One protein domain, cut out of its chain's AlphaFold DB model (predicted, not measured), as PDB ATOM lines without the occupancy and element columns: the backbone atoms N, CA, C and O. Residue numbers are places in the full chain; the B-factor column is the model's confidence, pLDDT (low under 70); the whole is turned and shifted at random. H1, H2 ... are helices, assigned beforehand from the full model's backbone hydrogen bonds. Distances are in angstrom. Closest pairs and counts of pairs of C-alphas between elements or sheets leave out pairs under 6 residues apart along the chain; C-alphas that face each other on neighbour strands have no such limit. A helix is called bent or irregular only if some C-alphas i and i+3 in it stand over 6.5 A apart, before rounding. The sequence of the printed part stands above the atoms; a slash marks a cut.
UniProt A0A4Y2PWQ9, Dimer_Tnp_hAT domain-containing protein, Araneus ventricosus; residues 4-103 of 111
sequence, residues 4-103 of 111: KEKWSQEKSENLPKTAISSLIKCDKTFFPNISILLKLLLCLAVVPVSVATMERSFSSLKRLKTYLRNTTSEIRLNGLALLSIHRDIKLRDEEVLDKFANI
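Overview. This is residues 4 to 103 of the 111 residues of the protein "Dimer_Tnp_hAT domain-containing protein" of Araneus ventricosus (UniProt A0A4Y2PWQ9). One long helix, H3, with a kink near residue 47, makes most of the length of this rod, with a short helix packed near each end: H2 on its first part and H4 on its last. Small H1 lies beyond H2 and touches no helix, while residues 92 to 103, which hold H5, stick out past H4. The printed part has 100 residues with five named helices, H1 to H5 in chain order, and no named strand; the class is all helix. The whole is extended, with a radius of gyration of the C-alphas of 23.7 A and spans of 69 by 31 by 24 A.

Arrangement. H3, residues 32 to 67, has a kink of 27 degrees near residue 47; it is neither bent nor irregular, but only just: C-alphas 45 and 48 are 6.5 A apart. With residues 35 to 42 alone it touches H2, residues 19 to 25; the closest C-alphas are those of Leu 23 and Leu 38, 6.2 A apart. These two run opposite ways at a steep tilt of 47 degrees. With residues 57 to 65 alone H3 touches H4, residues 74 to 85; the closest C-alphas are those of Leu 61 and Ala 81, 6.0 A apart. They too run opposite ways, at a steep tilt of 65 degrees. H1, residues 4 to 8, and H5, residues 93 to 101, touch no helix. Every O i to N i+4 pair is within hydrogen-bond range in H1, H2, H4 and H5, and 30 of 32 in H3.

Along the chain. H3 runs 51.3 A from C-alpha 32 at (48.007, -1.650, 62.927) to C-alpha 67 at (22.394, -8.149, 18.949). H4 is 16.2 A long, H5 12.1 A and H2 10.0 A. H1 begins at C-alpha 4, (38.692, -0.433, 73.658).

Size, cuts and confidence. The C-alphas farthest apart, those of Gln 9 and Ala 101, are 69.8 A apart. The printed part has no cut, and its four links are short. The mean pLDDT of the printed part is 76.8; residues 9, 11 to 14, 29, 48 to 50 and 69 to 72 are under 70.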
ATOM      1  N   LYS A   4      39.902  -0.457  72.823       72.56
ATOM      2  CA  LYS A   4      38.692  -0.433  73.658       72.56
ATOM      3  C   LYS A   4      38.745   0.661  74.730       72.56
ATOM      4  O   LYS A   4      37.744   1.322  74.971       72.56
ATOM      5  N   GLU A   5      39.906   0.873  75.343       74.88
ATOM      6  CA  GLU A   5      40.109   1.906  76.368       74.88
ATOM      7  C   GLU A   5      40.072   3.307  75.751       74.88
ATOM      8  O   GLU A   5      39.454   4.200  76.320       74.88
ATOM      9  N   LYS A   6      40.637   3.474  74.544       75.38
ATOM     10  CA  LYS A   6      40.580   4.732  73.782       75.38
ATOM     11  C   LYS A   6      39.136   5.192  73.552       75.38
ATOM     12  O   LYS A   6      38.825   6.356  73.761       75.38
ATOM     13  N   TRP A   7      38.251   4.275  73.161       72.19
ATOM     14  CA  TRP A   7      36.837   4.591  72.927       72.19
ATOM     15  C   TRP A   7      35.979   4.592  74.195       72.19
ATOM     16  O   TRP A   7      34.894   5.158  74.178       72.19
ATOM     17  N   SER A   8      36.461   4.006  75.294       70.69
ATOM     18  CA  SER A   8      35.786   4.068  76.596       70.69
ATOM     19  C   SER A   8      35.973   5.413  77.305       70.69
ATOM     20  O   SER A   8      35.209   5.715  78.217       70.69
ATOM     21  N   GLN A   9      36.993   6.192  76.925       69.25
ATOM     22  CA  GLN A   9      37.272   7.522  77.483       69.25
ATOM     23  C   GLN A   9      36.671   8.668  76.651       69.25
ATOM     24  O   GLN A   9      36.568   9.796  77.129       69.25
ATOM     25  N   GLU A  10      36.274   8.396  75.408       71.19
ATOM     26  CA  GLU A  10      35.726   9.389  74.483       71.19
ATOM     27  C   GLU A  10      34.217   9.603  74.740       71.19
ATOM     28  O   GLU A  10      33.479   8.656  75.012       71.19
ATOM     29  N   LYS A  11      33.725  10.850  74.648       64.00
ATOM     30  CA  LYS A  11      32.286  11.153  74.785       64.00
ATOM     31  C   LYS A  11      31.480  10.439  73.690       64.00
ATOM     32  O   LYS A  11      31.904  10.396  72.536       64.00
ATOM     33  N   SER A  12      30.275   9.968  74.036       60.94
ATOM     34  CA  SER A  12      29.380   9.207  73.139       60.94
ATOM     35  C   SER A  12      29.077   9.897  71.799       60.94
ATOM     36  O   SER A  12      28.673   9.235  70.847       60.94
ATOM     37  N   GLU A  13      29.252  11.212  71.719       61.81
ATOM     38  CA  GLU A  13      28.983  12.027  70.533       61.81
ATOM     39  C   GLU A  13      30.061  11.895  69.439       61.81
ATOM     40  O   GLU A  13      29.757  12.025  68.256       61.81
ATOM     41  N   ASN A  14      31.300  11.541  69.805       65.25
ATOM     42  CA  ASN A  14      32.419  11.375  68.868       65.25
ATOM     43  C   ASN A  14      32.547   9.945  68.319       65.25
ATOM     44  O   ASN A  14      33.491   9.656  67.574       65.25
ATOM     45  N   LEU A  15      31.637   9.032  68.692       70.88
ATOM     46  CA  LEU A  15      31.711   7.648  68.244       70.88
ATOM     47  C   LEU A  15      31.396   7.550  66.740       70.88
ATOM     48  O   LEU A  15      30.308   7.937  66.299       70.88
ATOM     49  N   PRO A  16      32.316   7.001  65.932       72.31
ATOM     50  CA  PRO A  16      32.086   6.813  64.513       72.31
ATOM     51  C   PRO A  16      30.960   5.800  64.292       72.31
ATOM     52  O   PRO A  16      31.027   4.654  64.729       72.31
ATOM     53  N   LYS A  17      29.927   6.225  63.562       73.25
ATOM     54  CA  LYS A  17      28.766   5.388  63.212       73.25
ATOM     55  C   LYS A  17      29.032   4.446  62.030       73.25
ATOM     56  O   LYS A  17      28.193   3.613  61.705       73.25
ATOM     57  N   THR A  18      30.178   4.579  61.358       78.38
ATOM     58  CA  THR A  18      30.503   3.846  60.127       78.38
ATOM     59  C   THR A  18      31.945   3.348  60.175       78.38
ATOM     60  O   THR A  18      32.835   4.040  60.660       78.38
ATOM     61  N   ALA A  19      32.212   2.171  59.602       72.38
ATOM     62  CA  ALA A  19      33.565   1.609  59.532       72.38
ATOM     63  C   ALA A  19      34.578   2.546  58.836       72.38
ATOM     64  O   ALA A  19      35.756   2.555  59.190       72.38
ATOM     65  N   ILE A  20      34.113   3.377  57.894       77.38
ATOM     66  CA  ILE A  20      34.922   4.383  57.188       77.38
ATOM     67  C   ILE A  20      35.403   5.474  58.149       77.38
ATOM     68  O   ILE A  20      36.595   5.775  58.192       77.38
ATOM     69  N   SER A  21      34.505   6.050  58.952       79.38
ATOM     70  CA  SER A  21      34.871   7.096  59.911       79.38
ATOM     71  C   SER A  21      35.761   6.545  61.027       79.38
ATOM     72  O   SER A  21      36.728   7.203  61.414       79.38
ATOM     73  N   SER A  22      35.527   5.299  61.458       78.38
ATOM     74  CA  SER A  22      36.420   4.580  62.375       78.38
ATOM     75  C   SER A  22      37.824   4.404  61.801       78.38
ATOM     76  O   SER A  22      38.802   4.572  62.527       78.38
ATOM     77  N   LEU A  23      37.941   4.093  60.506       77.62
ATOM     78  CA  LEU A  23      39.229   3.935  59.835       77.62
ATOM     79  C   LEU A  23      39.976   5.268  59.694       77.62
ATOM     80  O   LEU A  23      41.186   5.291  59.886       77.62
ATOM     81  N   ILE A  24      39.274   6.370  59.407       77.94
ATOM     82  CA  ILE A  24      39.871   7.715  59.295       77.94
ATOM     83  C   ILE A  24      40.425   8.187  60.647       77.94
ATOM     84  O   ILE A  24      41.497   8.782  60.705       77.94
ATOM     85  N   LYS A  25      39.722   7.894  61.749       77.62
ATOM     86  CA  LYS A  25      40.161   8.238  63.114       77.62
ATOM     87  C   LYS A  25      41.202   7.254  63.678       77.62
ATOM     88  O   LYS A  25      41.801   7.505  64.731       77.62
ATOM     89  N   CYS A  26      41.401   6.111  63.020       75.25
ATOM     90  CA  CYS A  26      42.375   5.104  63.415       75.25
ATOM     91  C   CYS A  26      43.759   5.452  62.881       75.25
ATOM     92  O   CYS A  26      44.032   5.339  61.687       75.25
ATOM     93  N   ASP A  27      44.662   5.791  63.796       75.38
ATOM     94  CA  ASP A  27      46.065   5.947  63.454       75.38
ATOM     95  C   ASP A  27      46.704   4.569  63.223       75.38
ATOM     96  O   ASP A  27      46.726   3.713  64.115       75.38
ATOM     97  N   LYS A  28      47.187   4.334  61.997       71.31
ATOM     98  CA  LYS A  28      47.793   3.053  61.585       71.31
ATOM     99  C   LYS A  28      49.059   2.738  62.380       71.31
ATOM    100  O   LYS A  28      49.408   1.568  62.497       71.31
ATOM    101  N   THR A  29      49.726   3.765  62.903       69.88
ATOM    102  CA  THR A  29      50.974   3.632  63.664       69.88
ATOM    103  C   THR A  29      50.735   3.057  65.059       69.88
ATOM    104  O   THR A  29      51.527   2.255  65.541       69.88
ATOM    105  N   PHE A  30      49.606   3.407  65.677       73.50
ATOM    106  CA  PHE A  30      49.272   3.015  67.045       73.50
ATOM    107  C   PHE A  30      48.487   1.696  67.113       73.50
ATOM    108  O   PHE A  30      48.652   0.927  68.058       73.50
ATOM    109  N   PHE A  31      47.633   1.412  66.117       78.19
ATOM    110  CA  PHE A  31      46.788   0.209  66.090       78.19
ATOM    111  C   PHE A  31      46.768  -0.464  64.704       78.19
ATOM    112  O   PHE A  31      45.732  -0.473  64.026       78.19
ATOM    113  N   PRO A  32      47.889  -1.070  64.267       80.56
ATOM    114  CA  PRO A  32      48.007  -1.650  62.927       80.56
ATOM    115  C   PRO A  32      46.979  -2.762  62.676       80.56
ATOM    116  O   PRO A  32      46.281  -2.727  61.662       80.56
ATOM    117  N   ASN A  33      46.793  -3.680  63.630       83.69
ATOM    118  CA  ASN A  33      45.870  -4.816  63.500       83.69
ATOM    119  C   ASN A  33      44.403  -4.380  63.363       83.69
ATOM    120  O   ASN A  33      43.672  -4.898  62.520       83.69
ATOM    121  N   ILE A  34      43.977  -3.382  64.143       82.81
ATOM    122  CA  ILE A  34      42.609  -2.845  64.079       82.81
ATOM    123  C   ILE A  34      42.379  -2.118  62.751       82.81
ATOM    124  O   ILE A  34      41.330  -2.281  62.128       82.81
ATOM    125  N   SER A  35      43.380  -1.374  62.270       81.88
ATOM    126  CA  SER A  35      43.301  -0.700  60.972       81.88
ATOM    127  C   SER A  35      43.164  -1.688  59.808       81.88
ATOM    128  O   SER A  35      42.436  -1.415  58.854       81.88
ATOM    129  N   ILE A  36      43.831  -2.846  59.882       83.88
ATOM    130  CA  ILE A  36      43.738  -3.902  58.868       83.88
ATOM    131  C   ILE A  36      42.351  -4.544  58.903       83.88
ATOM    132  O   ILE A  36      41.728  -4.684  57.852       83.88
ATOM    133  N   LEU A  37      41.830  -4.853  60.091       84.25
ATOM    134  CA  LEU A  37      40.498  -5.436  60.242       84.25
ATOM    135  C   LEU A  37      39.397  -4.509  59.701       84.25
ATOM    136  O   LEU A  37      38.528  -4.952  58.954       84.25
ATOM    137  N   LEU A  38      39.467  -3.211  60.018       83.88
ATOM    138  CA  LEU A  38      38.521  -2.208  59.513       83.88
ATOM    139  C   LEU A  38      38.580  -2.075  57.986       83.88
ATOM    140  O   LEU A  38      37.540  -1.974  57.337       83.88
ATOM    141  N   LYS A  39      39.781  -2.113  57.396       83.00
ATOM    142  CA  LYS A  39      39.948  -2.114  55.933       83.00
ATOM    143  C   LYS A  39      39.389  -3.372  55.288       83.00
ATOM    144  O   LYS A  39      38.757  -3.267  54.244       83.00
ATOM    145  N   LEU A  40      39.629  -4.542  55.878       84.31
ATOM    146  CA  LEU A  40      39.136  -5.811  55.351       84.31
ATOM    147  C   LEU A  40      37.605  -5.836  55.351       84.31
ATOM    148  O   LEU A  40      37.002  -6.153  54.331       84.31
ATOM    149  N   LEU A  41      36.987  -5.422  56.461       83.25
ATOM    150  CA  LEU A  41      35.536  -5.290  56.572       83.25
ATOM    151  C   LEU A  41      34.980  -4.338  55.507       83.25
ATOM    152  O   LEU A  41      34.001  -4.662  54.838       83.25
ATOM    153  N   LEU A  42      35.619  -3.178  55.325       82.94
ATOM    154  CA  LEU A  42      35.197  -2.211  54.318       82.94
ATOM    155  C   LEU A  42      35.330  -2.778  52.902       82.94
ATOM    156  O   LEU A  42      34.418  -2.636  52.098       82.94
ATOM    157  N   CYS A  43      36.444  -3.445  52.606       81.62
ATOM    158  CA  CYS A  43      36.672  -4.075  51.313       81.62
ATOM    159  C   CYS A  43      35.592  -5.127  51.032       81.62
ATOM    160  O   CYS A  43      34.932  -5.059  50.003       81.62
ATOM    161  N   LEU A  44      35.321  -6.022  51.985       79.31
ATOM    162  CA  LEU A  44      34.270  -7.037  51.864       79.31
ATOM    163  C   LEU A  44      32.873  -6.438  51.673       79.31
ATOM    164  O   LEU A  44      32.074  -7.016  50.948       79.31
ATOM    165  N   ALA A  45      32.578  -5.286  52.280       77.25
ATOM    166  CA  ALA A  45      31.306  -4.592  52.083       77.25
ATOM    167  C   ALA A  45      31.209  -3.882  50.717       77.25
ATOM    168  O   ALA A  45      30.126  -3.787  50.145       77.25
ATOM    169  N   VAL A  46      32.330  -3.396  50.174       78.19
ATOM    170  CA  VAL A  46      32.386  -2.684  48.884       78.19
ATOM    171  C   VAL A  46      32.452  -3.647  47.693       78.19
ATOM    172  O   VAL A  46      31.887  -3.361  46.636       78.19
ATOM    173  N   VAL A  47      33.087  -4.809  47.854       76.44
ATOM    174  CA  VAL A  47      33.194  -5.851  46.822       76.44
ATOM    175  C   VAL A  47      31.840  -6.220  46.196       76.44
ATOM    176  O   VAL A  47      31.756  -6.142  44.973       76.44
ATOM    177  N   PRO A  48      30.759  -6.541  46.935       69.50
ATOM    178  CA  PRO A  48      29.476  -6.896  46.322       69.50
ATOM    179  C   PRO A  48      28.861  -5.748  45.508       69.50
ATOM    180  O   PRO A  48      28.252  -6.000  44.470       69.50
ATOM    181  N   VAL A  49      29.072  -4.489  45.907       66.69
ATOM    182  CA  VAL A  49      28.618  -3.309  45.143       66.69
ATOM    183  C   VAL A  49      29.378  -3.191  43.817       66.69
ATOM    184  O   VAL A  49      28.790  -2.929  42.763       66.69
ATOM    185  N   SER A  50      30.688  -3.442  43.849       69.25
ATOM    186  CA  SER A  50      31.519  -3.467  42.646       69.25
ATOM    187  C   SER A  50      31.161  -4.643  41.732       69.25
ATOM    188  O   SER A  50      31.078  -4.468  40.518       69.25
ATOM    189  N   VAL A  51      30.907  -5.827  42.300       71.94
ATOM    190  CA  VAL A  51      30.516  -7.033  41.557       71.94
ATOM    191  C   VAL A  51      29.167  -6.827  40.872       71.94
ATOM    192  O   VAL A  51      29.082  -7.043  39.669       71.94
ATOM    193  N   ALA A  52      28.155  -6.293  41.563       73.62
ATOM    194  CA  ALA A  52      26.851  -6.003  40.960       73.62
ATOM    195  C   ALA A  52      26.951  -5.005  39.787       73.62
ATOM    196  O   ALA A  52      26.293  -5.156  38.752       73.62
ATOM    197  N   THR A  53      27.816  -3.994  39.915       75.50
ATOM    198  CA  THR A  53      28.077  -3.015  38.846       75.50
ATOM    199  C   THR A  53      28.777  -3.664  37.647       75.50
ATOM    200  O   THR A  53      28.420  -3.406  36.490       75.50
ATOM    201  N   MET A  54      29.738  -4.555  37.904       72.75
ATOM    202  CA  MET A  54      30.403  -5.329  36.857       72.75
ATOM    203  C   MET A  54      29.439  -6.292  36.160       72.75
ATOM    204  O   MET A  54      29.392  -6.305  34.934       72.75
ATOM    205  N   GLU A  55      28.628  -7.048  36.899       78.25
ATOM    206  CA  GLU A  55      27.634  -7.977  36.346       78.25
ATOM    207  C   GLU A  55      26.639  -7.263  35.425       78.25
ATOM    208  O   GLU A  55      26.343  -7.742  34.327       78.25
ATOM    209  N   ARG A  56      26.183  -6.066  35.815       79.25
ATOM    210  CA  ARG A  56      25.332  -5.212  34.974       79.25
ATOM    211  C   ARG A  56      26.028  -4.805  33.672       79.25
ATOM    212  O   ARG A  56      25.406  -4.825  32.603       79.25
ATOM    213  N   SER A  57      27.312  -4.466  33.752       79.94
ATOM    214  CA  SER A  57      28.132  -4.077  32.598       79.94
ATOM    215  C   SER A  57      28.375  -5.263  31.658       79.94
ATOM    216  O   SER A  57      28.132  -5.161  30.455       79.94
ATOM    217  N   PHE A  58      28.739  -6.431  32.197       78.56
ATOM    218  CA  PHE A  58      28.914  -7.671  31.434       78.56
ATOM    219  C   PHE A  58      27.610  -8.161  30.800       78.56
ATOM    220  O   PHE A  58      27.612  -8.599  29.650       78.56
ATOM    221  N   SER A  59      26.481  -8.046  31.503       82.88
ATOM    222  CA  SER A  59      25.160  -8.363  30.953       82.88
ATOM    223  C   SER A  59      24.814  -7.459  29.764       82.88
ATOM    224  O   SER A  59      24.374  -7.935  28.714       82.88
ATOM    225  N   SER A  60      25.101  -6.159  29.876       81.00
ATOM    226  CA  SER A  60      24.903  -5.195  28.785       81.00
ATOM    227  C   SER A  60      25.794  -5.507  27.579       81.00
ATOM    228  O   SER A  60      25.310  -5.527  26.446       81.00
ATOM    229  N   LEU A  61      27.061  -5.857  27.813       82.19
ATOM    230  CA  LEU A  61      27.992  -6.278  26.764       82.19
ATOM    231  C   LEU A  61      27.542  -7.582  26.090       82.19
ATOM    232  O   LEU A  61      27.576  -7.688  24.866       82.19
ATOM    233  N   LYS A  62      27.046  -8.560  26.858       82.44
ATOM    234  CA  LYS A  62      26.492  -9.813  26.323       82.44
ATOM    235  C   LYS A  62      25.275  -9.556  25.429       82.44
ATOM    236  O   LYS A  62      25.162 -10.168  24.363       82.44
ATOM    237  N   ARG A  63      24.393  -8.626  25.818       82.12
ATOM    238  CA  ARG A  63      23.254  -8.183  24.994       82.12
ATOM    239  C   ARG A  63      23.724  -7.509  23.705       82.12
ATOM    240  O   ARG A  63      23.253  -7.893  22.638       82.12
ATOM    241  N   LEU A  64      24.690  -6.589  23.785       79.88
ATOM    242  CA  LEU A  64      25.310  -5.949  22.615       79.88
ATOM    243  C   LEU A  64      25.916  -6.978  21.654       79.88
ATOM    244  O   LEU A  64      25.621  -6.960  20.462       79.88
ATOM    245  N   LYS A  65      26.704  -7.925  22.174       79.75
ATOM    246  CA  LYS A  65      27.336  -8.988  21.382       79.75
ATOM    247  C   LYS A  65      26.306  -9.899  20.708       79.75
ATOM    248  O   LYS A  65      26.497 -10.299  19.565       79.75
ATOM    249  N   THR A  66      25.205 -10.204  21.397       80.75
ATOM    250  CA  THR A  66      24.109 -11.016  20.842       80.75
ATOM    251  C   THR A  66      23.358 -10.272  19.741       80.75
ATOM    252  O   THR A  66      23.076 -10.857  18.701       80.75
ATOM    253  N   TYR A  67      23.075  -8.983  19.939       76.44
ATOM    254  CA  TYR A  67      22.394  -8.149  18.949       76.44
ATOM    255  C   TYR A  67      23.236  -7.951  17.678       76.44
ATOM    256  O   TYR A  67      22.719  -7.995  16.567       76.44
ATOM    257  N   LEU A  68      24.553  -7.794  17.827       74.81
ATOM    258  CA  LEU A  68      25.483  -7.498  16.733       74.81
ATOM    259  C   LEU A  68      26.081  -8.738  16.049       74.81
ATOM    260  O   LEU A  68      26.996  -8.582  15.233       74.81
ATOM    261  N   ARG A  69      25.583  -9.946  16.365       67.25
ATOM    262  CA  ARG A  69      26.203 -11.257  16.073       67.25
ATOM    263  C   ARG A  69      26.607 -11.494  14.610       67.25
ATOM    264  O   ARG A  69      27.441 -12.355  14.366       67.25
ATOM    265  N   ASN A  70      26.097 -10.706  13.667       56.38
ATOM    266  CA  ASN A  70      26.408 -10.854  12.248       56.38
ATOM    267  C   ASN A  70      27.455  -9.867  11.687       56.38
ATOM    268  O   ASN A  70      27.852 -10.048  10.545       56.38
ATOM    269  N   THR A  71      27.903  -8.810  12.396       58.22
ATOM    270  CA  THR A  71      28.707  -7.751  11.714       58.22
ATOM    271  C   THR A  71      29.611  -6.866  12.596       58.22
ATOM    272  O   THR A  71      29.662  -5.651  12.398       58.22
ATOM    273  N   THR A  72      30.299  -7.377  13.624       69.06
ATOM    274  CA  THR A  72      31.108  -6.490  14.496       69.06
ATOM    275  C   THR A  72      32.471  -7.068  14.861       69.06
ATOM    276  O   THR A  72      32.555  -8.155  15.419       69.06
ATOM    277  N   SER A  73      33.529  -6.305  14.570       77.12
ATOM    278  CA  SER A  73      34.889  -6.537  15.068       77.12
ATOM    279  C   SER A  73      35.024  -6.086  16.527       77.12
ATOM    280  O   SER A  73      34.319  -5.176  16.968       77.12
ATOM    281  N   GLU A  74      35.965  -6.672  17.272       76.94
ATOM    282  CA  GLU A  74      36.208  -6.362  18.694       76.94
ATOM    283  C   GLU A  74      36.400  -4.854  18.955       76.94
ATOM    284  O   GLU A  74      35.913  -4.320  19.949       76.94
ATOM    285  N   ILE A  75      37.021  -4.133  18.014       76.62
ATOM    286  CA  ILE A  75      37.228  -2.677  18.085       76.62
ATOM    287  C   ILE A  75      35.887  -1.932  18.137       76.62
ATOM    288  O   ILE A  75      35.675  -1.062  18.985       76.62
ATOM    289  N   ARG A  76      34.950  -2.288  17.252       80.94
ATOM    290  CA  ARG A  76      33.623  -1.666  17.199       80.94
ATOM    291  C   ARG A  76      32.759  -2.098  18.388       80.94
ATOM    292  O   ARG A  76      31.988  -1.284  18.891       80.94
ATOM    293  N   LEU A  77      32.914  -3.333  18.867       82.19
ATOM    294  CA  LEU A  77      32.222  -3.818  20.063       82.19
ATOM    295  C   LEU A  77      32.647  -3.040  21.314       82.19
ATOM    296  O   LEU A  77      31.782  -2.586  22.059       82.19
ATOM    297  N   ASN A  78      33.951  -2.827  21.508       81.75
ATOM    298  CA  ASN A  78      34.476  -2.047  22.630       81.75
ATOM    299  C   ASN A  78      34.015  -0.588  22.580       81.75
ATOM    300  O   ASN A  78      33.586  -0.052  23.600       81.75
ATOM    301  N   GLY A  79      34.020   0.039  21.397       82.44
ATOM    302  CA  GLY A  79      33.482   1.392  21.228       82.44
ATOM    303  C   GLY A  79      32.001   1.490  21.614       82.44
ATOM    304  O   GLY A  79      31.608   2.384  22.361       82.44
ATOM    305  N   LEU A  80      31.175   0.535  21.173       81.44
ATOM    306  CA  LEU A  80      29.748   0.490  21.514       81.44
ATOM    307  C   LEU A  80      29.497   0.174  22.993       81.44
ATOM    308  O   LEU A  80      28.576   0.733  23.588       81.44
ATOM    309  N   ALA A  81      30.312  -0.687  23.605       82.19
ATOM    310  CA  ALA A  81      30.239  -0.963  25.035       82.19
ATOM    311  C   ALA A  81      30.565   0.292  25.859       82.19
ATOM    312  O   ALA A  81      29.824   0.615  26.784       82.19
ATOM    313  N   LEU A  82      31.607   1.041  25.482       82.06
ATOM    314  CA  LEU A  82      31.969   2.301  26.138       82.06
ATOM    315  C   LEU A  82      30.849   3.341  26.042       82.06
ATOM    316  O   LEU A  82      30.513   3.941  27.063       82.06
ATOM    317  N   LEU A  83      30.235   3.494  24.864       80.69
ATOM    318  CA  LEU A  83      29.076   4.372  24.658       80.69
ATOM    319  C   LEU A  83      27.846   3.934  25.469       80.69
ATOM    320  O   LEU A  83      27.095   4.770  25.961       80.69
ATOM    321  N   SER A  84      27.625   2.623  25.616       80.06
ATOM    322  CA  SER A  84      26.497   2.096  26.392       80.06
ATOM    323  C   SER A  84      26.693   2.234  27.903       80.06
ATOM    324  O   SER A  84      25.695   2.352  28.614       80.06
ATOM    325  N   ILE A  85      27.931   2.153  28.395       80.00
ATOM    326  CA  ILE A  85      28.262   2.299  29.821       80.00
ATOM    327  C   ILE A  85      28.232   3.779  30.219       80.00
ATOM    328  O   ILE A  85      27.640   4.109  31.240       80.00
ATOM    329  N   HIS A  86      28.800   4.657  29.390       80.25
ATOM    330  CA  HIS A  86      28.920   6.095  29.656       80.25
ATOM    331  C   HIS A  86      27.847   6.910  28.923       80.25
ATOM    332  O   HIS A  86      28.144   7.849  28.180       80.25
ATOM    333  N   ARG A  87      26.576   6.530  29.088       74.19
ATOM    334  CA  ARG A  87      25.445   7.193  28.407       74.19
ATOM    335  C   ARG A  87      25.159   8.605  28.940       74.19
ATOM    336  O   ARG A  87      24.414   9.368  28.333       74.19
ATOM    337  N   ASP A  88      25.723   8.923  30.094       78.88
ATOM    338  CA  ASP A  88      25.699  10.201  30.797       78.88
ATOM    339  C   ASP A  88      26.594  11.271  30.150       78.88
ATOM    340  O   ASP A  88      26.381  12.466  30.368       78.88
ATOM    341  N   ILE A  89      27.539  10.875  29.292       79.75
ATOM    342  CA  ILE A  89      28.361  11.811  28.526       79.75
ATOM    343  C   ILE A  89      27.534  12.347  27.350       79.75
ATOM    344  O   ILE A  89      27.276  11.639  26.375       79.75
ATOM    345  N   LYS A  90      27.127  13.620  27.421       74.88
ATOM    346  CA  LYS A  90      26.519  14.323  26.282       74.88
ATOM    347  C   LYS A  90      27.583  14.575  25.216       74.88
ATOM    348  O   LYS A  90      28.431  15.449  25.376       74.88
ATOM    349  N   LEU A  91      27.528  13.810  24.131       76.25
ATOM    350  CA  LEU A  91      28.310  14.088  22.931       76.25
ATOM    351  C   LEU A  91      27.661  15.252  22.175       76.25
ATOM    352  O   LEU A  91      26.439  15.300  22.053       76.25
ATOM    353  N   ARG A  92      28.475  16.201  21.707       80.62
ATOM    354  CA  ARG A  92      28.028  17.267  20.807       80.62
ATOM    355  C   ARG A  92      28.053  16.732  19.384       80.62
ATOM    356  O   ARG A  92      29.105  16.292  18.922       80.62
ATOM    357  N   ASP A  93      26.917  16.790  18.703       80.00
ATOM    358  CA  ASP A  93      26.756  16.228  17.357       80.00
ATOM    359  C   ASP A  93      27.746  16.851  16.354       80.00
ATOM    360  O   ASP A  93      28.322  16.143  15.532       80.00
ATOM    361  N   GLU A  94      28.035  18.145  16.519       79.44
ATOM    362  CA  GLU A  94      29.016  18.935  15.756       79.44
ATOM    363  C   GLU A  94      30.424  18.301  15.767       79.44
ATOM    364  O   GLU A  94      31.062  18.139  14.730       79.44
ATOM    365  N   GLU A  95      30.913  17.888  16.943       81.69
ATOM    366  CA  GLU A  95      32.259  17.312  17.098       81.69
ATOM    367  C   GLU A  95      32.342  15.894  16.546       81.69
ATOM    368  O   GLU A  95      33.391  15.459  16.062       81.69
ATOM    369  N   VAL A  96      31.240  15.148  16.644       80.88
ATOM    370  CA  VAL A  96      31.148  13.820  16.043       80.88
ATOM    371  C   VAL A  96      31.160  13.961  14.527       80.88
ATOM    372  O   VAL A  96      31.899  13.230  13.873       80.88
ATOM    373  N   LEU A  97      30.414  14.917  13.973       81.00
ATOM    374  CA  LEU A  97      30.360  15.172  12.538       81.00
ATOM    375  C   LEU A  97      31.723  15.603  11.986       81.00
ATOM    376  O   LEU A  97      32.191  15.003  11.022       81.00
ATOM    377  N   ASP A  98      32.396  16.554  12.634       83.88
ATOM    378  CA  ASP A  98      33.726  17.022  12.221       83.88
ATOM    379  C   ASP A  98      34.780  15.900  12.291       83.88
ATOM    380  O   ASP A  98      35.552  15.680  11.352       83.88
ATOM    381  N   LYS A  99      34.766  15.081  13.354       82.44
ATOM    382  CA  LYS A  99      35.636  13.894  13.425       82.44
ATOM    383  C   LYS A  99      35.301  12.850  12.369       82.44
ATOM    384  O   LYS A  99      36.210  12.196  11.866       82.44
ATOM    385  N   PHE A 100      34.025  12.652  12.050       77.06
ATOM    386  CA  PHE A 100      33.619  11.721  11.001       77.06
ATOM    387  C   PHE A 100      34.006  12.224   9.607       77.06
ATOM    388  O   PHE A 100      34.405  11.396   8.790       77.06
ATOM    389  N   ALA A 101      33.937  13.534   9.357       80.62
ATOM    390  CA  ALA A 101      34.324  14.161   8.095       80.62
ATOM    391  C   ALA A 101      35.841  14.084   7.845       80.62
ATOM    392  O   ALA A 101      36.274  13.853   6.721       80.62
ATOM    393  N   ASN A 102      36.648  14.199   8.905       78.56
ATOM    394  CA  ASN A 102      38.108  14.095   8.829       78.56
ATOM    395  C   ASN A 102      38.635  12.654   8.660       78.56
ATOM    396  O   ASN A 102      39.817  12.459   8.377       78.56
ATOM    397  N   ILE A 103      37.793  11.626   8.831       76.44
ATOM    398  CA  ILE A 103      38.182  10.232   8.579       76.44
ATOM    399  C   ILE A 103      37.860   9.907   7.115       76.44
ATOM    400  O   ILE A 103      36.679   9.886   6.763       76.44
TER     401      ILE A 103